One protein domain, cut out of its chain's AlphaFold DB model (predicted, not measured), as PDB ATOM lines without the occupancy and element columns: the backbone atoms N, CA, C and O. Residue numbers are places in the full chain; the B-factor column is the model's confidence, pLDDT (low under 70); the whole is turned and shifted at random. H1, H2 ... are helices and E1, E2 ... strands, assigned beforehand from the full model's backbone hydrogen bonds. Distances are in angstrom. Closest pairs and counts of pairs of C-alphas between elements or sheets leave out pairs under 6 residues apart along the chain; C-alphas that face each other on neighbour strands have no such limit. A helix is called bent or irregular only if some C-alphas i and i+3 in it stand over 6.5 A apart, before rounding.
ATOM      1  N   CYS A  33     103.050 144.184 130.633       71.12
ATOM      2  CA  CYS A  33     102.084 143.955 129.567       71.12
ATOM      3  C   CYS A  33     101.973 145.254 128.767       71.12
ATOM      4  O   CYS A  33     101.779 146.316 129.360       71.12
ATOM      5  N   TYR A  34     102.082 145.184 127.445       79.06
ATOM      6  CA  TYR A  34     101.921 146.350 126.579       79.06
ATOM      7  C   TYR A  34     100.922 146.055 125.467       79.06
ATOM      8  O   TYR A  34     100.854 144.950 124.919       79.06
ATOM      9  N   LEU A  35     100.122 147.068 125.145       74.94
ATOM     10  CA  LEU A  35      99.219 147.028 124.010       74.94
ATOM     11  C   LEU A  35      99.952 147.551 122.778       74.94
ATOM     12  O   LEU A  35     100.455 148.673 122.758       74.94
ATOM     13  N   THR A  36      99.994 146.732 121.742       75.50
ATOM     14  CA  THR A  36     100.564 147.111 120.449       75.50
ATOM     15  C   THR A  36      99.540 147.876 119.606       75.50
ATOM     16  O   THR A  36      98.326 147.754 119.796       75.50
ATOM     17  N   SER A  37     100.022 148.634 118.619       71.75
ATOM     18  CA  SER A  37      99.182 149.346 117.645       71.75
ATOM     19  C   SER A  37      98.247 148.425 116.844       71.75
ATOM     20  O   SER A  37      97.256 148.895 116.289       71.75
ATOM     21  N   GLU A  38      98.512 147.117 116.824       74.69
ATOM     22  CA  GLU A  38      97.732 146.094 116.118       74.69
ATOM     23  C   GLU A  38      96.606 145.478 116.971       74.69
ATOM     24  O   GLU A  38      96.108 144.404 116.649       74.69
ATOM     25  N   ARG A  39      96.197 146.128 118.075       77.38
ATOM     26  CA  ARG A  39      95.203 145.591 119.036       77.38
ATOM     27  C   ARG A  39      95.609 144.240 119.633       77.38
ATOM     28  O   ARG A  39      94.762 143.431 120.020       77.38
ATOM     29  N   ARG A  40      96.916 144.004 119.714       78.81
ATOM     30  CA  ARG A  40      97.518 142.809 120.301       78.81
ATOM     31  C   ARG A  40      98.090 143.156 121.667       78.81
ATOM     32  O   ARG A  40      98.896 144.082 121.776       78.81
ATOM     33  N   LEU A  41      97.668 142.417 122.687       81.38
ATOM     34  CA  LEU A  41      98.188 142.530 124.047       81.38
ATOM     35  C   LEU A  41      99.287 141.481 124.245       81.38
ATOM     36  O   LEU A  41      99.034 140.281 124.101       81.38
ATOM     37  N   GLU A  42     100.499 141.929 124.562       81.00
ATOM     38  CA  GLU A  42     101.621 141.045 124.889       81.00
ATOM     39  C   GLU A  42     101.957 141.157 126.369       81.00
ATOM     40  O   GLU A  42     102.194 142.257 126.860       81.00
ATOM     41  N   CYS A  43     102.004 140.021 127.064       80.12
ATOM     42  CA  CYS A  43     102.439 139.932 128.456       80.12
ATOM     43  C   CYS A  43     103.662 139.018 128.549       80.12
ATOM     44  O   CYS A  43     103.611 137.876 128.079       80.12
ATOM     45  N   ARG A  44     104.750 139.519 129.150       77.81
ATOM     46  CA  ARG A  44     106.010 138.777 129.324       77.81
ATOM     47  C   ARG A  44     106.401 138.655 130.793       77.81
ATOM     48  O   ARG A  44     106.210 139.598 131.559       77.81
ATOM     49  N   ASN A  45     107.011 137.516 131.137       66.88
ATOM     50  CA  ASN A  45     107.654 137.247 132.427       66.88
ATOM     51  C   ASN A  45     106.696 137.397 133.617       66.88
ATOM     52  O   ASN A  45     106.809 138.295 134.430       66.88
ATOM     53  N   LEU A  46     105.695 136.527 133.735       58.91
ATOM     54  CA  LEU A  46     104.737 136.598 134.843       58.91
ATOM     55  C   LEU A  46     105.193 135.689 135.991       58.91
ATOM     56  O   LEU A  46     104.952 134.490 135.938       58.91
ATOM     57  N   PHE A  47     105.818 136.236 137.038       44.06
ATOM     58  CA  PHE A  47     106.215 135.466 138.229       44.06
ATOM     59  C   PHE A  47     105.123 135.521 139.306       44.06
ATOM     60  O   PHE A  47     104.835 136.597 139.821       44.06
ATOM     61  N   SER A  48     104.493 134.380 139.618       42.75
ATOM     62  CA  SER A  48     103.481 134.213 140.686       42.75
ATOM     63  C   SER A  48     102.553 135.426 140.892       42.75
ATOM     64  O   SER A  48     102.515 136.020 141.971       42.75
ATOM     65  N   PHE A  49     101.813 135.825 139.855       44.69
ATOM     66  CA  PHE A  49     100.875 136.943 139.950       44.69
ATOM     67  C   PHE A  49      99.452 136.459 140.196       44.69
ATOM     68  O   PHE A  49      98.905 135.656 139.447       44.69
ATOM     69  N   TYR A  50      98.807 137.038 141.206       37.66
ATOM     70  CA  TYR A  50      97.354 137.048 141.275       37.66
ATOM     71  C   TYR A  50      96.859 138.124 140.301       37.66
ATOM     72  O   TYR A  50      96.660 139.282 140.674       37.66
ATOM     73  N   LEU A  51      96.707 137.763 139.025       44.06
ATOM     74  CA  LEU A  51      96.041 138.595 138.020       44.06
ATOM     75  C   LEU A  51      94.529 138.578 138.281       44.06
ATOM     76  O   LEU A  51      93.733 138.101 137.482       44.06
ATOM     77  N   SER A  52      94.120 139.092 139.442       40.88
ATOM     78  CA  SER A  52      92.710 139.382 139.670       40.88
ATOM     79  C   SER A  52      92.340 140.515 138.730       40.88
ATOM     80  O   SER A  52      93.019 141.547 138.693       40.88
ATOM     81  N   SER A  53      91.235 140.373 138.017       43.28
ATOM     82  CA  SER A  53      90.736 141.429 137.142       43.28
ATOM     83  C   SER A  53      90.525 142.787 137.798       43.28
ATOM     84  O   SER A  53      90.429 143.799 137.098       43.28
ATOM     85  N   LYS A  54      90.472 142.830 139.136       42.84
ATOM     86  CA  LYS A  54      90.373 144.079 139.881       42.84
ATOM     87  C   LYS A  54      91.561 145.010 139.645       42.84
ATOM     88  O   LYS A  54      91.410 146.184 139.927       42.84
ATOM     89  N   SER A  55      92.717 144.556 139.153       49.62
ATOM     90  CA  SER A  55      93.828 145.472 138.843       49.62
ATOM     91  C   SER A  55      93.804 145.965 137.394       49.62
ATOM     92  O   SER A  55      94.006 147.151 137.159       49.62
ATOM     93  N   LEU A  56      93.502 145.087 136.431       49.59
ATOM     94  CA  LEU A  56      93.604 145.394 134.996       49.59
ATOM     95  C   LEU A  56      92.307 145.964 134.402       49.59
ATOM     96  O   LEU A  56      92.352 146.932 133.650       49.59
ATOM     97  N   CYS A  57      91.143 145.415 134.772       49.47
ATOM     98  CA  CYS A  57      89.852 145.930 134.307       49.47
ATOM     99  C   CYS A  57      89.239 146.960 135.282       49.47
ATOM    100  O   CYS A  57      88.349 147.671 134.848       49.47
ATOM    101  N   ALA A  58      89.666 147.126 136.547       49.53
ATOM    102  CA  ALA A  58      89.005 148.112 137.433       49.53
ATOM    103  C   ALA A  58      89.467 149.567 137.247       49.53
ATOM    104  O   ALA A  58      88.656 150.467 137.451       49.53
ATOM    105  N   ASN A  59      90.720 149.806 136.848       48.03
ATOM    106  CA  ASN A  59      91.233 151.172 136.682       48.03
ATOM    107  C   ASN A  59      91.040 151.730 135.257       48.03
ATOM    108  O   ASN A  59      90.919 152.939 135.116       48.03
ATOM    109  N   ASP A  60      90.907 150.874 134.229       54.44
ATOM    110  CA  ASP A  60      90.804 151.290 132.813       54.44
ATOM    111  C   ASP A  60      89.788 150.471 131.978       54.44
ATOM    112  O   ASP A  60      89.928 150.292 130.764       54.44
ATOM    113  N   TYR A  61      88.704 149.984 132.599       50.31
ATOM    114  CA  TYR A  61      87.648 149.194 131.932       50.31
ATOM    115  C   TYR A  61      87.154 149.806 130.608       50.31
ATOM    116  O   TYR A  61      86.956 149.116 129.606       50.31
ATOM    117  N   HIS A  62      86.950 151.127 130.599       57.97
ATOM    118  CA  HIS A  62      86.450 151.859 129.436       57.97
ATOM    119  C   HIS A  62      87.467 151.948 128.291       57.97
ATOM    120  O   HIS A  62      87.061 152.112 127.139       57.97
ATOM    121  N   LEU A  63      88.759 151.836 128.593       60.62
ATOM    122  CA  LEU A  63      89.854 151.918 127.630       60.62
ATOM    123  C   LEU A  63      90.011 150.580 126.892       60.62
ATOM    124  O   LEU A  63      89.996 150.553 125.660       60.62
ATOM    125  N   LEU A  64      89.987 149.467 127.631       58.22
ATOM    126  CA  LEU A  64      90.032 148.112 127.068       58.22
ATOM    127  C   LEU A  64      88.776 147.772 126.249       58.22
ATOM    128  O   LEU A  64      88.886 147.231 125.149       58.22
ATOM    129  N   LEU A  65      87.583 148.166 126.718       61.06
ATOM    130  CA  LEU A  65      86.332 147.979 125.966       61.06
ATOM    131  C   LEU A  65      86.317 148.708 124.614       61.06
ATOM    132  O   LEU A  65      85.652 148.257 123.684       61.06
ATOM    133  N   ARG A  66      87.017 149.844 124.493       63.28
ATOM    134  CA  ARG A  66      87.087 150.608 123.235       63.28
ATOM    135  C   ARG A  66      88.101 150.041 122.248       63.28
ATOM    136  O   ARG A  66      87.968 150.284 121.051       63.28
ATOM    137  N   GLN A  67      89.106 149.315 122.728       68.88
ATOM    138  CA  GLN A  67      90.262 148.937 121.915       68.88
ATOM    139  C   GLN A  67      90.101 147.628 121.141       68.88
ATOM    140  O   GLN A  67      90.906 147.390 120.247       68.88
ATOM    141  N   ASN A  68      89.040 146.850 121.392       77.06
ATOM    142  CA  ASN A  68      88.744 145.596 120.688       77.06
ATOM    143  C   ASN A  68      89.977 144.689 120.556       77.06
ATOM    144  O   ASN A  68      90.534 144.551 119.473       77.06
ATOM    145  N   ILE A  69      90.429 144.107 121.666       82.25
ATOM    146  CA  ILE A  69      91.602 143.230 121.655       82.25
ATOM    147  C   ILE A  69      91.266 141.961 120.873       82.25
ATOM    148  O   ILE A  69      90.523 141.108 121.352       82.25
ATOM    149  N   ASP A  70      91.837 141.844 119.679       85.25
ATOM    150  CA  ASP A  70      91.603 140.716 118.779       85.25
ATOM    151  C   ASP A  70      92.615 139.575 119.043       85.25
ATOM    152  O   ASP A  70      92.324 138.405 118.768       85.25
ATOM    153  N   GLU A  71      93.780 139.886 119.632       88.75
ATOM    154  CA  GLU A  71      94.862 138.932 119.905       88.75
ATOM    155  C   GLU A  71      95.517 139.130 121.286       88.75
ATOM    156  O   GLU A  71      95.905 140.237 121.661       88.75
ATOM    157  N   ILE A  72      95.704 138.029 122.021       89.50
ATOM    158  CA  ILE A  72      96.481 137.982 123.267       89.50
ATOM    159  C   ILE A  72      97.605 136.970 123.122       89.50
ATOM    160  O   ILE A  72      97.372 135.820 122.742       89.50
ATOM    161  N   ASN A  73      98.814 137.381 123.498       85.81
ATOM    162  CA  ASN A  73      99.936 136.469 123.627       85.81
ATOM    163  C   ASN A  73     100.556 136.557 125.022       85.81
ATOM    164  O   ASN A  73     100.986 137.623 125.464       85.81
ATOM    165  N   ILE A  74     100.596 135.412 125.697       86.81
ATOM    166  CA  ILE A  74     101.138 135.259 127.041       86.81
ATOM    167  C   ILE A  74     102.376 134.371 126.939       86.81
ATOM    168  O   ILE A  74     102.278 133.194 126.580       86.81
ATOM    169  N   PHE A  75     103.537 134.946 127.240       81.94
ATOM    170  CA  PHE A  75     104.816 134.245 127.215       81.94
ATOM    171  C   PHE A  75     105.483 134.348 128.580       81.94
ATOM    172  O   PHE A  75     105.508 135.416 129.196       81.94
ATOM    173  N   ASN A  76     106.060 133.245 129.036       76.88
ATOM    174  CA  ASN A  76     107.020 133.280 130.124       76.88
ATOM    175  C   ASN A  76     108.410 132.982 129.559       76.88
ATOM    176  O   ASN A  76     108.627 131.902 129.003       76.88
ATOM    177  N   ASP A  77     109.341 133.934 129.669       71.25
ATOM    178  CA  ASP A  77     110.720 133.698 129.226       71.25
ATOM    179  C   ASP A  77     111.476 132.838 130.257       71.25
ATOM    180  O   ASP A  77     112.508 132.248 129.940       71.25
ATOM    181  N   TYR A  78     110.938 132.711 131.477       61.50
ATOM    182  CA  TYR A  78     111.439 131.782 132.480       61.50
ATOM    183  C   TYR A  78     110.893 130.380 132.238       61.50
ATOM    184  O   TYR A  78     109.688 130.163 132.093       61.50
ATOM    185  N   ASN A  79     111.801 129.407 132.247       56.84
ATOM    186  CA  ASN A  79     111.471 127.997 132.138       56.84
ATOM    187  C   ASN A  79     110.883 127.519 133.481       56.84
ATOM    188  O   ASN A  79     111.554 126.867 134.272       56.84
ATOM    189  N   CYS A  80     109.628 127.874 133.771       53.41
ATOM    190  CA  CYS A  80     108.919 127.508 135.008       53.41
ATOM    191  C   CYS A  80     108.514 126.020 135.072       53.41
ATOM    192  O   CYS A  80     107.533 125.671 135.729       53.41
ATOM    193  N   LEU A  81     109.247 125.158 134.362       52.91
ATOM    194  CA  LEU A  81     109.075 123.706 134.367       52.91
ATOM    195  C   LEU A  81     109.674 123.074 135.640       52.91
ATOM    196  O   LEU A  81     109.284 121.970 136.011       52.91
ATOM    197  N   ASP A  82     110.576 123.778 136.336       51.97
ATOM    198  CA  ASP A  82     111.059 123.369 137.655       51.97
ATOM    199  C   ASP A  82     109.970 123.631 138.709       51.97
ATOM    200  O   ASP A  82     109.530 124.764 138.921       51.97
ATOM    201  N   HIS A  83     109.523 122.561 139.374       52.12
ATOM    202  CA  HIS A  83     108.364 122.513 140.279       52.12
ATOM    203  C   HIS A  83     108.379 123.504 141.465       52.12
ATOM    204  O   HIS A  83     107.384 123.587 142.188       52.12
ATOM    205  N   GLU A  84     109.465 124.247 141.677       46.56
ATOM    206  CA  GLU A  84     109.619 125.201 142.779       46.56
ATOM    207  C   GLU A  84     108.886 126.535 142.554       46.56
ATOM    208  O   GLU A  84     108.509 127.185 143.530       46.56
ATOM    209  N   TYR A  85     108.599 126.927 141.305       54.28
ATOM    210  CA  TYR A  85     107.942 128.207 141.000       54.28
ATOM    211  C   TYR A  85     106.662 128.020 140.181       54.28
ATOM    212  O   TYR A  85     106.675 127.938 138.952       54.28
ATOM    213  N   GLN A  86     105.518 127.996 140.868       54.31
ATOM    214  CA  GLN A  86     104.212 127.969 140.213       54.31
ATOM    215  C   GLN A  86     103.795 129.391 139.824       54.31
ATOM    216  O   GLN A  86     103.472 130.230 140.664       54.31
ATOM    217  N   CYS A  87     103.803 129.666 138.523       57.34
ATOM    218  CA  CYS A  87     103.111 130.826 137.978       57.34
ATOM    219  C   CYS A  87     101.621 130.478 137.884       57.34
ATOM    220  O   CYS A  87     101.272 129.374 137.473       57.34
ATOM    221  N   TYR A  88     100.742 131.386 138.307       60.72
ATOM    222  CA  TYR A  88      99.298 131.195 138.206       60.72
ATOM    223  C   TYR A  88      98.719 132.271 137.303       60.72
ATOM    224  O   TYR A  88      99.106 133.434 137.383       60.72
ATOM    225  N   PHE A  89      97.779 131.874 136.454       63.50
ATOM    226  CA  PHE A  89      96.996 132.794 135.649       63.50
ATOM    227  C   PHE A  89      95.520 132.494 135.898       63.50
ATOM    228  O   PHE A  89      95.046 131.409 135.566       63.50
ATOM    229  N   GLU A  90      94.805 133.431 136.521       65.50
ATOM    230  CA  GLU A  90      93.405 133.250 136.906       65.50
ATOM    231  C   GLU A  90      92.476 134.018 135.955       65.50
ATOM    232  O   GLU A  90      92.568 135.237 135.817       65.50
ATOM    233  N   PHE A  91      91.563 133.296 135.300       66.25
ATOM    234  CA  PHE A  91      90.480 133.880 134.509       66.25
ATOM    235  C   PHE A  91      89.230 134.028 135.374       66.25
ATOM    236  O   PHE A  91      88.513 133.056 135.611       66.25
ATOM    237  N   ASP A  92      88.919 135.248 135.804       68.25
ATOM    238  CA  ASP A  92      87.629 135.534 136.434       68.25
ATOM    239  C   ASP A  92      86.564 136.041 135.442       68.25
ATOM    240  O   ASP A  92      86.827 136.355 134.278       68.25
ATOM    241  N   SER A  93      85.319 136.125 135.917       64.94
ATOM    242  CA  SER A  93      84.158 136.528 135.113       64.94
ATOM    243  C   SER A  93      84.251 137.891 134.423       64.94
ATOM    244  O   SER A  93      83.555 138.098 133.426       64.94
ATOM    245  N   THR A  94      85.093 138.814 134.875       68.88
ATOM    246  CA  THR A  94      85.181 140.146 134.254       68.88
ATOM    247  C   THR A  94      85.960 140.118 132.934       68.88
ATOM    248  O   THR A  94      85.672 140.916 132.039       68.88
ATOM    249  N   TRP A  95      86.864 139.148 132.751       70.19
ATOM    250  CA  TRP A  95      87.578 138.941 131.491       70.19
ATOM    251  C   TRP A  95      86.607 138.650 130.349       70.19
ATOM    252  O   TRP A  95      86.804 139.130 129.236       70.19
ATOM    253  N   SER A  96      85.498 137.959 130.639       68.44
ATOM    254  CA  SER A  96      84.429 137.732 129.660       68.44
ATOM    255  C   SER A  96      83.782 139.025 129.154       68.44
ATOM    256  O   SER A  96      83.222 139.045 128.064       68.44
ATOM    257  N   MET A  97      83.864 140.126 129.907       68.00
ATOM    258  CA  MET A  97      83.393 141.434 129.452       68.00
ATOM    259  C   MET A  97      84.462 142.173 128.641       68.00
ATOM    260  O   MET A  97      84.136 142.727 127.590       68.00
ATOM    261  N   CYS A  98      85.722 142.119 129.085       72.50
ATOM    262  CA  CYS A  98      86.851 142.805 128.448       72.50
ATOM    263  C   CYS A  98      87.306 142.123 127.126       72.50
ATOM    264  O   CYS A  98      87.824 142.798 126.243       72.50
ATOM    265  N   LEU A  99      87.073 140.814 126.946       78.75
ATOM    266  CA  LEU A  99      87.602 140.007 125.827       78.75
ATOM    267  C   LEU A  99      86.548 139.489 124.836       78.75
ATOM    268  O   LEU A  99      86.778 138.506 124.136       78.75
ATOM    269  N   ASN A 100      85.387 140.140 124.732       80.25
ATOM    270  CA  ASN A 100      84.339 139.708 123.792       80.25
ATOM    271  C   ASN A 100      84.763 139.757 122.309       80.25
ATOM    272  O   ASN A 100      84.127 139.121 121.469       80.25
ATOM    273  N   SER A 101      85.808 140.518 121.982       83.62
ATOM    274  CA  SER A 101      86.397 140.618 120.643       83.62
ATOM    275  C   SER A 101      87.592 139.699 120.422       83.62
ATOM    276  O   SER A 101      88.027 139.593 119.280       83.62
ATOM    277  N   LEU A 102      88.075 138.991 121.449       87.00
ATOM    278  CA  LEU A 102      89.234 138.117 121.308       87.00
ATOM    279  C   LEU A 102      88.978 137.094 120.203       87.00
ATOM    280  O   LEU A 102      87.937 136.449 120.163       87.00
ATOM    281  N   ARG A 103      89.918 136.960 119.271       87.00
ATOM    282  CA  ARG A 103      89.874 135.942 118.211       87.00
ATOM    283  C   ARG A 103      91.051 134.993 118.299       87.00
ATOM    284  O   ARG A 103      90.911 133.840 117.890       87.00
ATOM    285  N   LYS A 104      92.179 135.450 118.842       89.44
ATOM    286  CA  LYS A 104      93.433 134.704 118.881       89.44
ATOM    287  C   LYS A 104      94.068 134.718 120.270       89.44
ATOM    288  O   LYS A 104      94.277 135.781 120.843       89.44
ATOM    289  N   LEU A 105      94.414 133.539 120.779       91.44
ATOM    290  CA  LEU A 105      95.108 133.367 122.054       91.44
ATOM    291  C   LEU A 105      96.318 132.448 121.886       91.44
ATOM    292  O   LEU A 105      96.171 131.307 121.442       91.44
ATOM    293  N   THR A 106      97.497 132.932 122.276       88.81
ATOM    294  CA  THR A 106      98.729 132.134 122.344       88.81
ATOM    295  C   THR A 106      99.264 132.112 123.771       88.81
ATOM    296  O   THR A 106      99.439 133.165 124.379       88.81
ATOM    297  N   ILE A 107      99.562 130.922 124.287       87.38
ATOM    298  CA  ILE A 107     100.144 130.696 125.615       87.38
ATOM    299  C   ILE A 107     101.400 129.846 125.451       87.38
ATOM    300  O   ILE A 107     101.339 128.788 124.819       87.38
ATOM    301  N   GLN A 108     102.527 130.299 126.003       85.94
ATOM    302  CA  GLN A 108     103.794 129.565 125.949       85.94
ATOM    303  C   GLN A 108     104.528 129.547 127.295       85.94
ATOM    304  O   GLN A 108     104.600 130.578 127.964       85.94
ATOM    305  N   ASN A 109     105.113 128.392 127.642       80.81
ATOM    306  CA  ASN A 109     105.987 128.185 128.812       80.81
ATOM    307  C   ASN A 109     105.330 128.523 130.166       80.81
ATOM    308  O   ASN A 109     105.973 129.034 131.082       80.81
ATOM    309  N   LEU A 110     104.025 128.277 130.305       75.06
ATOM    310  CA  LEU A 110     103.264 128.667 131.492       75.06
ATOM    311  C   LEU A 110     102.708 127.465 132.236       75.06
ATOM    312  O   LEU A 110     102.014 126.629 131.660       75.06
ATOM    313  N   SER A 111     102.945 127.438 133.540       66.19
ATOM    314  CA  SER A 111     102.114 126.676 134.463       66.19
ATOM    315  C   SER A 111     100.820 127.464 134.699       66.19
ATOM    316  O   SER A 111     100.872 128.686 134.820       66.19
ATOM    317  N   PHE A 112      99.651 126.824 134.716       67.31
ATOM    318  CA  PHE A 112      98.397 127.513 135.028       67.31
ATOM    319  C   PHE A 112      97.427 126.632 135.823       67.31
ATOM    320  O   PHE A 112      97.299 125.430 135.592       67.31
ATOM    321  N   ILE A 113      96.708 127.265 136.752       55.31
ATOM    322  CA  ILE A 113      95.521 126.712 137.408       55.31
ATOM    323  C   ILE A 113      94.346 127.570 136.967       55.31
ATOM    324  O   ILE A 113      94.329 128.775 137.214       55.31
ATOM    325  N   VAL A 114      93.352 126.951 136.340       58.09
ATOM    326  CA  VAL A 114      92.143 127.652 135.916       58.09
ATOM    327  C   VAL A 114      91.140 127.624 137.059       58.09
ATOM    328  O   VAL A 114      90.507 126.606 137.318       58.09
ATOM    329  N   ARG A 115      90.961 128.747 137.758       55.81
ATOM    330  CA  ARG A 115      89.839 128.902 138.694       55.81
ATOM    331  C   ARG A 115      88.686 129.613 138.011       55.81
ATOM    332  O   ARG A 115      88.711 130.816 137.785       55.81
ATOM    333  N   LEU A 116      87.656 128.839 137.700       53.31
ATOM    334  CA  LEU A 116      86.409 129.325 137.128       53.31
ATOM    335  C   LEU A 116      85.531 129.975 138.206       53.31
ATOM    336  O   LEU A 116      84.776 129.299 138.904       53.31
ATOM    337  N   HIS A 117      85.572 131.301 138.317       53.97
ATOM    338  CA  HIS A 117      84.600 132.040 139.125       53.97
ATOM    339  C   HIS A 117      83.393 132.471 138.280       53.97
ATOM    340  O   HIS A 117      83.425 133.513 137.631       53.97
ATOM    341  N   ASN A 118      82.304 131.687 138.332       51.22
ATOM    342  CA  ASN A 118      80.933 132.076 137.944       51.22
ATOM    343  C   ASN A 118      80.763 132.781 136.573       51.22
ATOM    344  O   ASN A 118      79.815 133.549 136.380       51.22
ATOM    345  N   SER A 119      81.623 132.525 135.585       55.41
ATOM    346  CA  SER A 119      81.443 133.061 134.234       55.41
ATOM    347  C   SER A 119      80.452 132.197 133.449       55.41
ATOM    348  O   SER A 119      80.736 131.078 133.040       55.41
ATOM    349  N   ARG A 120      79.241 132.718 133.213       58.38
ATOM    350  CA  ARG A 120      78.254 132.069 132.323       58.38
ATOM    351  C   ARG A 120      78.512 132.333 130.833       58.38
ATOM    352  O   ARG A 120      77.781 131.813 129.996       58.38
ATOM    353  N   ARG A 121      79.492 133.176 130.493       71.12
ATOM    354  CA  ARG A 121      79.815 133.555 129.113       71.12
ATOM    355  C   ARG A 121      81.163 132.976 128.714       71.12
ATOM    356  O   ARG A 121      82.176 133.301 129.323       71.12
ATOM    357  N   LEU A 122      81.127 132.133 127.690       79.50
ATOM    358  CA  LEU A 122      82.296 131.570 127.030       79.50
ATOM    359  C   LEU A 122      82.935 132.627 126.115       79.50
ATOM    360  O   LEU A 122      82.225 133.406 125.477       79.50
ATOM    361  N   LEU A 123      84.265 132.651 126.046       80.44
ATOM    362  CA  LEU A 123      85.016 133.593 125.213       80.44
ATOM    363  C   LEU A 123      85.075 133.102 123.759       80.44
ATOM    364  O   LEU A 123      85.564 131.993 123.541       80.44
ATOM    365  N   PRO A 124      84.621 133.871 122.754       82.94
ATOM    366  CA  PRO A 124      84.756 133.444 121.365       82.94
ATOM    367  C   PRO A 124      86.243 133.308 121.014       82.94
ATOM    368  O   PRO A 124      87.008 134.211 121.307       82.94
ATOM    369  N   ILE A 125      86.676 132.200 120.404       88.31
ATOM    370  CA  ILE A 125      88.058 132.051 119.911       88.31
ATOM    371  C   ILE A 125      88.072 131.364 118.550       88.31
ATOM    372  O   ILE A 125      87.526 130.274 118.386       88.31
ATOM    373  N   ASP A 126      88.773 131.967 117.591       88.62
ATOM    374  CA  ASP A 126      89.023 131.403 116.262       88.62
ATOM    375  C   ASP A 126      90.422 130.761 116.146       88.62
ATOM    376  O   ASP A 126      90.639 129.895 115.298       88.62
ATOM    377  N   TYR A 127      91.375 131.125 117.005       91.00
ATOM    378  CA  TYR A 127      92.699 130.506 117.052       91.00
ATOM    379  C   TYR A 127      93.209 130.367 118.485       91.00
ATOM    380  O   TYR A 127      93.371 131.363 119.187       91.00
ATOM    381  N   LEU A 128      93.512 129.136 118.892       91.75
ATOM    382  CA  LEU A 128      94.102 128.828 120.190       91.75
ATOM    383  C   LEU A 128      95.421 128.084 119.997       91.75
ATOM    384  O   LEU A 128      95.432 127.027 119.369       91.75
ATOM    385  N   LYS A 129      96.512 128.605 120.560       90.75
ATOM    386  CA  LYS A 129      97.823 127.950 120.571       90.75
ATOM    387  C   LYS A 129      98.367 127.844 121.993       90.75
ATOM    388  O   LYS A 129      98.586 128.860 122.640       90.75
ATOM    389  N   ILE A 130      98.625 126.626 122.454       87.75
ATOM    390  CA  ILE A 130      99.176 126.311 123.777       87.75
ATOM    391  C   ILE A 130     100.469 125.519 123.566       87.75
ATOM    392  O   ILE A 130     100.440 124.489 122.894       87.75
ATOM    393  N   VAL A 131     101.599 126.003 124.090       86.19
ATOM    394  CA  VAL A 131     102.919 125.370 123.914       86.19
ATOM    395  C   VAL A 131     103.677 125.293 125.239       86.19
ATOM    396  O   VAL A 131     103.771 126.300 125.938       86.19
ATOM    397  N   ASN A 132     104.275 124.142 125.562       79.56
ATOM    398  CA  ASN A 132     105.152 123.962 126.734       79.56
ATOM    399  C   ASN A 132     104.491 124.386 128.062       79.56
ATOM    400  O   ASN A 132     105.105 125.059 128.887       79.56
ATOM    401  N   THR A 133     103.207 124.084 128.255       74.88
ATOM    402  CA  THR A 133     102.473 124.529 129.449       74.88
ATOM    403  C   THR A 133     102.273 123.412 130.456       74.88
ATOM    404  O   THR A 133     101.983 122.284 130.047       74.88
ATOM    405  N   HIS A 134     102.301 123.745 131.751       71.31
ATOM    406  CA  HIS A 134     101.870 122.835 132.806       71.31
ATOM    407  C   HIS A 134     100.474 123.159 133.354       71.31
ATOM    408  O   HIS A 134     100.276 124.160 134.031       71.31
ATOM    409  N   GLY A 135      99.482 122.304 133.114       71.31
ATOM    410  CA  GLY A 135      98.139 122.461 133.684       71.31
ATOM    411  C   GLY A 135      97.093 121.576 133.012       71.31
ATOM    412  O   GLY A 135      97.359 120.968 131.975       71.31
ATOM    413  N   SER A 136      95.893 121.505 133.594       75.00
ATOM    414  CA  SER A 136      94.750 120.830 132.968       75.00
ATOM    415  C   SER A 136      94.267 121.642 131.766       75.00
ATOM    416  O   SER A 136      93.530 122.621 131.901       75.00
ATOM    417  N   VAL A 137      94.685 121.244 130.562       79.31
ATOM    418  CA  VAL A 137      94.218 121.875 129.315       79.31
ATOM    419  C   VAL A 137      92.708 121.730 129.153       79.31
ATOM    420  O   VAL A 137      92.070 122.614 128.594       79.31
ATOM    421  N   THR A 138      92.108 120.674 129.694       77.19
ATOM    422  CA  THR A 138      90.660 120.438 129.643       77.19
ATOM    423  C   THR A 138      89.887 121.558 130.332       77.19
ATOM    424  O   THR A 138      89.028 122.182 129.712       77.19
ATOM    425  N   GLU A 139      90.247 121.885 131.577       77.31
ATOM    426  CA  GLU A 139      89.654 123.003 132.331       77.31
ATOM    427  C   GLU A 139      89.832 124.340 131.611       77.31
ATOM    428  O   GLU A 139      88.942 125.189 131.630       77.31
ATOM    429  N   PHE A 140      90.961 124.508 130.923       81.69
ATOM    430  CA  PHE A 140      91.240 125.699 130.138       81.69
ATOM    431  C   PHE A 140      90.377 125.803 128.881       81.69
ATOM    432  O   PHE A 140      89.820 126.860 128.591       81.69
ATOM    433  N   LEU A 141      90.216 124.703 128.145       84.12
ATOM    434  CA  LEU A 141      89.396 124.661 126.939       84.12
ATOM    435  C   LEU A 141      87.925 124.966 127.242       84.12
ATOM    436  O   LEU A 141      87.276 125.628 126.432       84.12
ATOM    437  N   HIS A 142      87.437 124.579 128.427       82.44
ATOM    438  CA  HIS A 142      86.081 124.873 128.898       82.44
ATOM    439  C   HIS A 142      85.761 126.381 128.996       82.44
ATOM    440  O   HIS A 142      84.585 126.732 129.085       82.44
ATOM    441  N   LEU A 143      86.758 127.278 128.952       80.44
ATOM    442  CA  LEU A 143      86.561 128.736 128.983       80.44
ATOM    443  C   LEU A 143      86.073 129.330 127.654       80.44
ATOM    444  O   LEU A 143      85.585 130.466 127.624       80.44
ATOM    445  N   PHE A 144      86.221 128.599 126.550       84.38
ATOM    446  CA  PHE A 144      86.100 129.165 125.210       84.38
ATOM    447  C   PHE A 144      84.854 128.685 124.469       84.38
ATOM    448  O   PHE A 144      84.372 127.564 124.620       84.38
ATOM    449  N   GLN A 145      84.315 129.561 123.628       87.06
ATOM    450  CA  GLN A 145      83.317 129.249 122.623       87.06
ATOM    451  C   GLN A 145      84.028 129.156 121.280       87.06
ATOM    452  O   GLN A 145      84.418 130.164 120.689       87.06
ATOM    453  N   PHE A 146      84.181 127.935 120.785       86.88
ATOM    454  CA  PHE A 146      84.758 127.718 119.468       86.88
ATOM    455  C   PHE A 146      83.702 127.957 118.377       86.88
ATOM    456  O   PHE A 146      82.508 127.701 118.546       86.88
ATOM    457  N   SER A 147      84.139 128.493 117.246       85.56
ATOM    458  CA  SER A 147      83.358 128.625 116.023       85.56
ATOM    459  C   SER A 147      83.703 127.482 115.058       85.56
ATOM    460  O   SER A 147      84.711 126.793 115.200       85.56
ATOM    461  N   ASN A 148      82.916 127.310 113.991       81.50
ATOM    462  CA  ASN A 148      83.245 126.353 112.919       81.50
ATOM    463  C   ASN A 148      84.493 126.749 112.097       81.50
ATOM    464  O   ASN A 148      84.831 126.102 111.105       81.50
ATOM    465  N   ARG A 149      85.145 127.865 112.440       83.44
ATOM    466  CA  ARG A 149      86.403 128.313 111.836       83.44
ATOM    467  C   ARG A 149      87.590 128.133 112.779       83.44
ATOM    468  O   ARG A 149      88.718 128.359 112.339       83.44
ATOM    469  N   SER A 150      87.349 127.701 114.018       89.31
ATOM    470  CA  SER A 150      88.382 127.629 115.039       89.31
ATOM    471  C   SER A 150      89.474 126.629 114.692       89.31
ATOM    472  O   SER A 150      89.209 125.542 114.168       89.31
ATOM    473  N   SER A 151      90.709 127.021 114.986       89.75
ATOM    474  CA  SER A 151      91.903 126.184 114.883       89.75
ATOM    475  C   SER A 151      92.548 126.076 116.261       89.75
ATOM    476  O   SER A 151      92.785 127.097 116.908       89.75
ATOM    477  N   ILE A 152      92.801 124.852 116.715       90.88
ATOM    478  CA  ILE A 152      93.379 124.571 118.034       90.88
ATOM    479  C   ILE A 152      94.727 123.886 117.831       90.88
ATOM    480  O   ILE A 152      94.817 122.902 117.099       90.88
ATOM    481  N   TYR A 153      95.761 124.415 118.474       89.69
ATOM    482  CA  TYR A 153      97.123 123.901 118.455       89.69
ATOM    483  C   TYR A 153      97.609 123.708 119.890       89.69
ATOM    484  O   TYR A 153      97.729 124.672 120.641       89.69
ATOM    485  N   ILE A 154      97.883 122.469 120.272       87.00
ATOM    486  CA  ILE A 154      98.343 122.085 121.604       87.00
ATOM    487  C   ILE A 154      99.654 121.330 121.411       87.00
ATOM    488  O   ILE A 154      99.669 120.339 120.690       87.00
ATOM    489  N   GLN A 155     100.747 121.802 122.009       86.25
ATOM    490  CA  GLN A 155     102.080 121.213 121.861       86.25
ATOM    491  C   GLN A 155     102.807 121.136 123.210       86.25
ATOM    492  O   GLN A 155     102.830 122.114 123.956       86.25
ATOM    493  N   ASN A 156     103.454 120.002 123.497       75.31
ATOM    494  CA  ASN A 156     104.330 119.795 124.660       75.31
ATOM    495  C   ASN A 156     103.676 120.150 126.011       75.31
ATOM    496  O   ASN A 156     104.264 120.843 126.839       75.31
ATOM    497  N   VAL A 157     102.432 119.733 126.232       70.62
ATOM    498  CA  VAL A 157     101.715 120.019 127.485       70.62
ATOM    499  C   VAL A 157     102.032 118.973 128.558       70.62
ATOM    500  O   VAL A 157     102.005 117.776 128.276       70.62
ATOM    501  N   PHE A 158     102.262 119.430 129.795       66.44
ATOM    502  CA  PHE A 158     102.517 118.603 130.980       66.44
ATOM    503  C   PHE A 158     101.614 119.007 132.177       66.44
ATOM    504  O   PHE A 158     101.962 119.879 132.950       66.44
ATOM    505  N   PRO A 159     100.499 118.344 132.485       55.41
ATOM    506  CA  PRO A 159     100.535 116.913 132.685       55.41
ATOM    507  C   PRO A 159      99.674 116.205 131.647       55.41
ATOM    508  O   PRO A 159      98.946 116.829 130.880       55.41
ATOM    509  N   ARG A 160      99.804 114.880 131.656       66.56
ATOM    510  CA  ARG A 160      99.123 113.884 130.821       66.56
ATOM    511  C   ARG A 160      97.742 114.340 130.333       66.56
ATOM    512  O   ARG A 160      96.850 114.559 131.149       66.56
ATOM    513  N   TRP A 161      97.556 114.401 129.014       71.31
ATOM    514  CA  TRP A 161      96.234 114.569 128.408       71.31
ATOM    515  C   TRP A 161      95.681 113.182 128.069       71.31
ATOM    516  O   TRP A 161      96.363 112.364 127.448       71.31
ATOM    517  N   SER A 162      94.480 112.867 128.547       81.06
ATOM    518  CA  SER A 162      93.897 111.530 128.432       81.06
ATOM    519  C   SER A 162      92.805 111.450 127.368       81.06
ATOM    520  O   SER A 162      92.179 112.448 127.008       81.06
ATOM    521  N   GLY A 163      92.482 110.233 126.920       81.69
ATOM    522  CA  GLY A 163      91.277 110.005 126.117       81.69
ATOM    523  C   GLY A 163      89.999 110.567 126.765       81.69
ATOM    524  O   GLY A 163      89.136 111.080 126.056       81.69
ATOM    525  N   MET A 164      89.905 110.554 128.102       82.81
ATOM    526  CA  MET A 164      88.769 111.126 128.842       82.81
ATOM    527  C   MET A 164      88.697 112.649 128.735       82.81
ATOM    528  O   MET A 164      87.600 113.201 128.666       82.81
ATOM    529  N   ASP A 165      89.838 113.327 128.669       83.38
ATOM    530  CA  ASP A 165      89.892 114.769 128.459       83.38
ATOM    531  C   ASP A 165      89.420 115.154 127.056       83.38
ATOM    532  O   ASP A 165      88.622 116.079 126.886       83.38
ATOM    533  N   LEU A 166      89.851 114.386 126.049       86.00
ATOM    534  CA  LEU A 166      89.382 114.543 124.676       86.00
ATOM    535  C   LEU A 166      87.873 114.279 124.569       86.00
ATOM    536  O   LEU A 166      87.170 114.998 123.858       86.00
ATOM    537  N   TYR A 167      87.356 113.284 125.295       88.75
ATOM    538  CA  TYR A 167      85.918 113.024 125.371       88.75
ATOM    539  C   TYR A 167      85.159 114.128 126.102       88.75
ATOM    540  O   TYR A 167      84.088 114.515 125.643       88.75
ATOM    541  N   SER A 168      85.697 114.666 127.201       86.88
ATOM    542  CA  SER A 168      85.103 115.810 127.902       86.88
ATOM    543  C   SER A 168      84.961 116.996 126.951       86.88
ATOM    544  O   SER A 168      83.860 117.528 126.783       86.88
ATOM    545  N   PHE A 169      86.038 117.318 126.227       87.12
ATOM    546  CA  PHE A 169      86.041 118.347 125.193       87.12
ATOM    547  C   PHE A 169      84.999 118.061 124.099       87.12
ATOM    548  O   PHE A 169      84.152 118.903 123.806       87.12
ATOM    549  N   PHE A 170      84.993 116.848 123.542       90.00
ATOM    550  CA  PHE A 170      83.989 116.428 122.562       90.00
ATOM    551  C   PHE A 170      82.555 116.584 123.092       90.00
ATOM    552  O   PHE A 170      81.703 117.139 122.402       90.00
ATOM    553  N   SER A 171      82.273 116.122 124.309       88.62
ATOM    554  CA  SER A 171      80.921 116.093 124.875       88.62
ATOM    555  C   SER A 171      80.316 117.492 125.009       88.62
ATOM    556  O   SER A 171      79.118 117.682 124.787       88.62
ATOM    557  N   GLN A 172      81.155 118.492 125.287       86.50
ATOM    558  CA  GLN A 172      80.743 119.888 125.339       86.50
ATOM    559  C   GLN A 172      80.588 120.504 123.940       86.50
ATOM    560  O   GLN A 172      79.707 121.337 123.725       86.50
ATOM    561  N   TYR A 173      81.419 120.088 122.981       86.56
ATOM    562  CA  TYR A 173      81.542 120.716 121.663       86.56
ATOM    563  C   TYR A 173      81.113 119.814 120.495       86.56
ATOM    564  O   TYR A 173      81.552 120.013 119.362       86.56
ATOM    565  N   GLN A 174      80.201 118.869 120.735       87.06
ATOM    566  CA  GLN A 174      79.789 117.845 119.761       87.06
ATOM    567  C   GLN A 174      79.283 118.398 118.413       87.06
ATOM    568  O   GLN A 174      79.345 117.711 117.397       87.06
ATOM    569  N   TYR A 175      78.797 119.645 118.383       86.56
ATOM    570  CA  TYR A 175      78.275 120.303 117.177       86.56
ATOM    571  C   TYR A 175      79.296 121.194 116.455       86.56
ATOM    572  O   TYR A 175      78.994 121.737 115.389       86.56
ATOM    573  N   ILE A 176      80.488 121.379 117.027       83.19
ATOM    574  CA  ILE A 176      81.506 122.277 116.485       83.19
ATOM    575  C   ILE A 176      82.341 121.538 115.450       83.19
ATOM    576  O   ILE A 176      82.982 120.526 115.739       83.19
ATOM    577  N   LYS A 177      82.378 122.094 114.237       85.12
ATOM    578  CA  LYS A 177      83.238 121.622 113.150       85.12
ATOM    579  C   LYS A 177      84.539 122.408 113.167       85.12
ATOM    580  O   LYS A 177      84.633 123.452 112.528       85.12
ATOM    581  N   LEU A 178      85.528 121.922 113.914       86.31
ATOM    582  CA  LEU A 178      86.846 122.556 113.956       86.31
ATOM    583  C   LEU A 178      87.491 122.555 112.565       86.31
ATOM    584  O   LEU A 178      87.440 121.566 111.826       86.31
ATOM    585  N   LYS A 179      88.124 123.677 112.211       86.62
ATOM    586  CA  LYS A 179      88.878 123.792 110.961       86.62
ATOM    587  C   LYS A 179      90.157 122.965 111.046       86.62
ATOM    588  O   LYS A 179      90.471 122.243 110.101       86.62
ATOM    589  N   GLN A 180      90.879 123.087 112.161       88.25
ATOM    590  CA  GLN A 180      92.130 122.378 112.423       88.25
ATOM    591  C   GLN A 180      92.235 121.998 113.903       88.25
ATOM    592  O   GLN A 180      91.878 122.797 114.771       88.25
ATOM    593  N   LEU A 181      92.751 120.804 114.174       90.69
ATOM    594  CA  LEU A 181      93.108 120.343 115.509       90.69
ATOM    595  C   LEU A 181      94.494 119.704 115.433       90.69
ATOM    596  O   LEU A 181      94.666 118.680 114.774       90.69
ATOM    597  N   TRP A 182      95.471 120.335 116.076       88.75
ATOM    598  CA  TRP A 182      96.826 119.818 116.223       88.75
ATOM    599  C   TRP A 182      97.085 119.532 117.695       88.75
ATOM    600  O   TRP A 182      96.982 120.432 118.527       88.75
ATOM    601  N   ILE A 183      97.423 118.286 118.003       86.69
ATOM    602  CA  ILE A 183      97.748 117.827 119.348       86.69
ATOM    603  C   ILE A 183      99.120 117.160 119.306       86.69
ATOM    604  O   ILE A 183      99.283 116.155 118.631       86.69
ATOM    605  N   ASN A 184     100.094 117.708 120.016       82.50
ATOM    606  CA  ASN A 184     101.364 117.064 120.314       82.50
ATOM    607  C   ASN A 184     101.511 117.033 121.840       82.50
ATOM    608  O   ASN A 184     101.575 118.076 122.495       82.50
ATOM    609  N   VAL A 185     101.499 115.834 122.406       79.50
ATOM    610  CA  VAL A 185     101.533 115.601 123.850       79.50
ATOM    611  C   VAL A 185     102.583 114.552 124.167       79.50
ATOM    612  O   VAL A 185     102.691 113.538 123.480       79.50
ATOM    613  N   VAL A 186     103.361 114.818 125.218       69.38
ATOM    614  CA  VAL A 186     104.503 113.978 125.606       69.38
ATOM    615  C   VAL A 186     104.032 112.656 126.213       69.38
ATOM    616  O   VAL A 186     104.584 111.613 125.891       69.38
ATOM    617  N   ASP A 187     102.954 112.695 127.005       69.50
ATOM    618  CA  ASP A 187     102.329 111.523 127.621       69.50
ATOM    619  C   ASP A 187     100.826 111.480 127.294       69.50
ATOM    620  O   ASP A 187     100.067 112.370 127.699       69.50
ATOM    621  N   TRP A 188     100.379 110.421 126.609       73.94
ATOM    622  CA  TRP A 188      98.979 110.200 126.224       73.94
ATOM    623  C   TRP A 188      98.411 108.932 126.854       73.94
ATOM    624  O   TRP A 188      98.983 107.851 126.715       73.94
ATOM    625  N   TYR A 189      97.240 109.034 127.491       73.50
ATOM    626  CA  TYR A 189      96.483 107.841 127.878       73.50
ATOM    627  C   TYR A 189      95.578 107.392 126.730       73.50
ATOM    628  O   TYR A 189      94.719 108.173 126.304       73.50
ATOM    629  N   PRO A 190      95.703 106.138 126.259       73.12
ATOM    630  CA  PRO A 190      94.928 105.654 125.129       73.12
ATOM    631  C   PRO A 190      93.420 105.716 125.397       73.12
ATOM    632  O   PRO A 190      92.939 105.503 126.511       73.12
ATOM    633  N   ILE A 191      92.661 105.966 124.330       78.00
ATOM    634  CA  ILE A 191      91.193 106.059 124.335       78.00
ATOM    635  C   ILE A 191      90.536 104.730 124.759       78.00
ATOM    636  O   ILE A 191      89.375 104.707 125.161       78.00
ATOM    637  N   ASN A 192      91.293 103.632 124.763       76.44
ATOM    638  CA  ASN A 192      90.847 102.280 125.110       76.44
ATOM    639  C   ASN A 192      90.269 102.167 126.523       76.44
ATOM    640  O   ASN A 192      89.496 101.253 126.791       76.44
ATOM    641  N   TYR A 193      90.631 103.087 127.417       76.81
ATOM    642  CA  TYR A 193      90.080 103.144 128.770       76.81
ATOM    643  C   TYR A 193      88.668 103.757 128.830       76.81
ATOM    644  O   TYR A 193      88.031 103.718 129.880       76.81
ATOM    645  N   MET A 194      88.157 104.315 127.726       82.81
ATOM    646  CA  MET A 194      86.788 104.831 127.633       82.81
ATOM    647  C   MET A 194      85.782 103.725 127.314       82.81
ATOM    648  O   MET A 194      86.129 102.709 126.711       82.81
ATOM    649  N   ARG A 195      84.505 103.944 127.645       87.25
ATOM    650  CA  ARG A 195      83.431 103.033 127.221       87.25
ATOM    651  C   ARG A 195      83.298 103.030 125.696       87.25
ATOM    652  O   ARG A 195      83.554 104.035 125.039       87.25
ATOM    653  N   GLN A 196      82.897 101.899 125.118       85.25
ATOM    654  CA  GLN A 196      82.873 101.699 123.664       85.25
ATOM    655  C   GLN A 196      82.010 102.735 122.914       85.25
ATOM    656  O   GLN A 196      82.362 103.162 121.815       85.25
ATOM    657  N   ASP A 197      80.910 103.184 123.518       89.25
ATOM    658  CA  ASP A 197      80.053 104.263 123.016       89.25
ATOM    659  C   ASP A 197      80.779 105.619 122.996       89.25
ATOM    660  O   ASP A 197      80.710 106.347 122.005       89.25
ATOM    661  N   GLN A 198      81.541 105.928 124.046       91.62
ATOM    662  CA  GLN A 198      82.355 107.142 124.149       91.62
ATOM    663  C   GLN A 198      83.490 107.153 123.120       91.62
ATOM    664  O   GLN A 198      83.718 108.164 122.450       91.62
ATOM    665  N   GLN A 199      84.157 106.008 122.949       87.94
ATOM    666  CA  GLN A 199      85.170 105.806 121.917       87.94
ATOM    667  C   GLN A 199      84.586 106.059 120.523       87.94
ATOM    668  O   GLN A 199      85.147 106.823 119.739       87.94
ATOM    669  N   LEU A 200      83.429 105.457 120.223       87.69
ATOM    670  CA  LEU A 200      82.756 105.622 118.939       87.69
ATOM    671  C   LEU A 200      82.353 107.082 118.698       87.69
ATOM    672  O   LEU A 200      82.549 107.591 117.596       87.69
ATOM    673  N   ALA A 201      81.835 107.770 119.713       89.19
ATOM    674  CA  ALA A 201      81.408 109.160 119.594       89.19
ATOM    675  C   ALA A 201      82.587 110.106 119.296       89.19
ATOM    676  O   ALA A 201      82.527 110.882 118.339       89.19
ATOM    677  N   VAL A 202      83.702 109.968 120.025       88.62
ATOM    678  CA  VAL A 202      84.935 110.737 119.768       88.62
ATOM    679  C   VAL A 202      85.506 110.407 118.396       88.62
ATOM    680  O   VAL A 202      85.887 111.313 117.659       88.62
ATOM    681  N   ARG A 203      85.502 109.129 118.001       88.00
ATOM    682  CA  ARG A 203      85.931 108.693 116.665       88.00
ATOM    683  C   ARG A 203      85.148 109.394 115.562       88.00
ATOM    684  O   ARG A 203      85.746 109.925 114.631       88.00
ATOM    685  N   GLN A 204      83.820 109.391 115.661       90.12
ATOM    686  CA  GLN A 204      82.950 110.015 114.664       90.12
ATOM    687  C   GLN A 204      83.149 111.527 114.601       90.12
ATOM    688  O   GLN A 204      83.103 112.101 113.518       90.12
ATOM    689  N   TRP A 205      83.409 112.169 115.737       92.00
ATOM    690  CA  TRP A 205      83.687 113.597 115.787       92.00
ATOM    691  C   TRP A 205      85.051 113.965 115.193       92.00
ATOM    692  O   TRP A 205      85.124 114.876 114.370       92.00
ATOM    693  N   LEU A 206      86.115 113.223 115.519       88.00
ATOM    694  CA  LEU A 206      87.453 113.453 114.959       88.00
ATOM    695  C   LEU A 206      87.464 113.348 113.427       88.00
ATOM    696  O   LEU A 206      88.116 114.150 112.764       88.00
ATOM    697  N   LEU A 207      86.681 112.423 112.858       86.69
ATOM    698  CA  LEU A 207      86.520 112.270 111.405       86.69
ATOM    699  C   LEU A 207      85.834 113.471 110.727       86.69
ATOM    700  O   LEU A 207      85.896 113.603 109.507       86.69
ATOM    701  N   GLN A 208      85.179 114.352 111.487       86.75
ATOM    702  CA  GLN A 208      84.563 115.574 110.955       86.75
ATOM    703  C   GLN A 208      85.545 116.757 110.888       86.75
ATOM    704  O   GLN A 208      85.213 117.785 110.288       86.75
ATOM    705  N   ILE A 209      86.741 116.638 111.479       87.06
ATOM    706  CA  ILE A 209      87.759 117.695 111.511       87.06
ATOM    707  C   ILE A 209      88.570 117.656 110.213       87.06
ATOM    708  O   ILE A 209      89.213 116.662 109.894       87.06
ATOM    709  N   ARG A 210      88.577 118.764 109.460       80.12
ATOM    710  CA  ARG A 210      89.214 118.814 108.127       80.12
ATOM    711  C   ARG A 210      90.727 118.613 108.151       80.12
ATOM    712  O   ARG A 210      91.281 118.111 107.182       80.12
ATOM    713  N   CYS A 211      91.402 119.092 109.191       85.38
ATOM    714  CA  CYS A 211      92.850 118.979 109.354       85.38
ATOM    715  C   CYS A 211      93.134 118.500 110.776       85.38
ATOM    716  O   CYS A 211      93.204 119.315 111.699       85.38
ATOM    717  N   LEU A 212      93.247 117.188 110.949       88.06
ATOM    718  CA  LEU A 212      93.608 116.565 112.215       88.06
ATOM    719  C   LEU A 212      95.076 116.143 112.166       88.06
ATOM    720  O   LEU A 212      95.478 115.417 111.257       88.06
ATOM    721  N   HIS A 213      95.863 116.594 113.137       83.31
ATOM    722  CA  HIS A 213      97.233 116.144 113.344       83.31
ATOM    723  C   HIS A 213      97.409 115.786 114.817       83.31
ATOM    724  O   HIS A 213      97.162 116.615 115.691       83.31
ATOM    725  N   ILE A 214      97.791 114.543 115.092       81.06
ATOM    726  CA  ILE A 214      98.047 114.063 116.448       81.06
ATOM    727  C   ILE A 214      99.432 113.420 116.438       81.06
ATOM    728  O   ILE A 214      99.663 112.473 115.691       81.06
ATOM    729  N   GLU A 215     100.333 113.956 117.248       76.44
ATOM    730  CA  GLU A 215     101.688 113.464 117.463       76.44
ATOM    731  C   GLU A 215     101.793 112.972 118.909       76.44
ATOM    732  O   GLU A 215     101.452 113.694 119.851       76.44
ATOM    733  N   LEU A 216     102.182 111.708 119.076       74.94
ATOM    734  CA  LEU A 216     102.229 111.017 120.365       74.94
ATOM    735  C   LEU A 216     103.669 110.542 120.595       74.94
ATOM    736  O   LEU A 216     104.062 109.502 120.064       74.94
ATOM    737  N   GLY A 217     104.465 111.311 121.343       68.25
ATOM    738  CA  GLY A 217     105.894 111.019 121.532       68.25
ATOM    739  C   GLY A 217     106.660 110.938 120.201       68.25
ATOM    740  O   GLY A 217     106.485 111.793 119.338       68.25
ATOM    741  N   ASP A 218     107.469 109.890 120.007       45.03
ATOM    742  CA  ASP A 218     108.291 109.675 118.797       45.03
ATOM    743  C   ASP A 218     107.491 109.242 117.543       45.03
ATOM    744  O   ASP A 218     108.071 108.880 116.517       45.03
ATOM    745  N   CYS A 219     106.155 109.241 117.601       41.59
ATOM    746  CA  CYS A 219     105.293 108.872 116.479       41.59
ATOM    747  C   CYS A 219     104.580 110.102 115.892       41.59
ATOM    748  O   CYS A 219     103.570 110.568 116.427       41.59
ATOM    749  N   THR A 220     105.067 110.588 114.746       39.97
ATOM    750  CA  THR A 220     104.420 111.644 113.947       39.97
ATOM    751  C   THR A 220     103.462 111.029 112.916       39.97
ATOM    752  O   THR A 220     103.844 110.122 112.174       39.97
ATOM    753  N   LEU A 221     102.216 111.517 112.829       48.09
ATOM    754  CA  LEU A 221     101.182 110.946 111.948       48.09
ATOM    755  C   LEU A 221     100.468 112.018 111.102       48.09
ATOM    756  O   LEU A 221     100.135 113.100 111.586       48.09
ATOM    757  N   TYR A 222     100.177 111.703 109.833       37.81
ATOM    758  CA  TYR A 222      99.460 112.585 108.901       37.81
ATOM    759  C   TYR A 222      98.146 111.962 108.420       37.81
ATOM    760  O   TYR A 222      98.039 110.753 108.212       37.81
TER     761      TYR A 222
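Overview. This is residues 33 to 222 of the 641 residues of the protein "Hypothetical protein" of Adineta steineri (UniProt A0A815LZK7). The chain is wound in stacked turns, a short solenoid: E1 to E8 stand side by side as one long sheet, like a wall, while the return stretches with H1 to H5 run on one side of it. The other side is largely bare, and the returns from E3 to E4 and from E4 to E5 are mostly loop, with the long stretches 76 to 94 and 109 to 122 holding no named element. The printed part has 190 residues with five named helices and eight named strands, in the order E1 E2 H1 E3 H2 E4 E5 H3 E6 H4 E7 H5 E8. The sheet's order is E1 E2 E3 E4 E5 E6 E7 E8 and it is mixed, E1 and E2 antiparallel and the other neighbours parallel; the class is mixed, helices and strands. The whole is compact, with a radius of gyration of the C-alphas of 17.0 A and spans of 52 by 37 by 30 A.

Along the chain. The strands are E1, residues 33 to 35, from C-alpha 33 at (102.084, 143.955, 129.567); E2, 40 to 44; E3, 71 to 75; E4, 104 to 108; E5, 123 to 131, 19.7 A; E6, 144 to 157, 18.2 A; E7, 180 to 185, 16.3 A; and E8, 211 to 216, 16.5 A, ending with C-alpha 216 at (102.229, 111.017, 120.365). E5 bends by 89 degrees at residue 126 and E6 by 129 degrees at residue 147. The helices are H1, residues 53 to 67, 17.0 A; H2, 95 to 98; H3, 137 to 141; H4, 163 to 173, 15.1 A; and H5, 196 to 206, 15.3 A. H1 is irregular, with C-alphas 59 and 62 8.7 A apart.

Arrangement. The sheet is twisted, with edge strands E1 and E8. E5 and E6 are parallel at 15 degrees, with N 128 and O 151 at 2.9 A. E4 and E5 are parallel, with N 107 and O 129 at 2.8 A. E7 and E8 are parallel at 3 degrees, with N 215 and O 183 at 2.8 A. E1 and E2 form an antiparallel hairpin, with N 34 and O 42 at 3.0 A. Five strand-helix-strand units, parallel neighbour strands joined through a helix, have right-handed crossovers: E2, H1, E3; E3, H2, E4; E5, H3, E6; E6, H4, E7; and E7, H5, E8. H2 only grazes the sheet; H3 also only grazes it and is only just on it, with 5 pairs of C-alphas within 10 A. H1, H4 and H5 are not on it. H1 touches H2, closest at the C-alphas of Leu 65 and Cys 98, 5.8 A. H3 touches H4 at Thr 138 and Asp 165, their closest C-alphas, 5.8 A. H4 touches H5, closest at the C-alphas of Tyr 167 and Val 202, 6.1 A, at a steep tilt of 63 degrees, the same way. Every O i to N i+4 pair is within hydrogen-bond range in H3, H4 and H5; in H1 6 of 11 are, and H2 is too short for one.

Size, cuts and confidence. The C-alphas of Asn 59 and Gln 196, the two farthest apart, are 51.8 A apart. The printed part has no cut. The links E3 to H2 and E4 to E5 are long. The mean pLDDT of the printed part is 73.9, with 63 residues under 70, among them residues 45 to 67, 78 to 94 and 217 to 222.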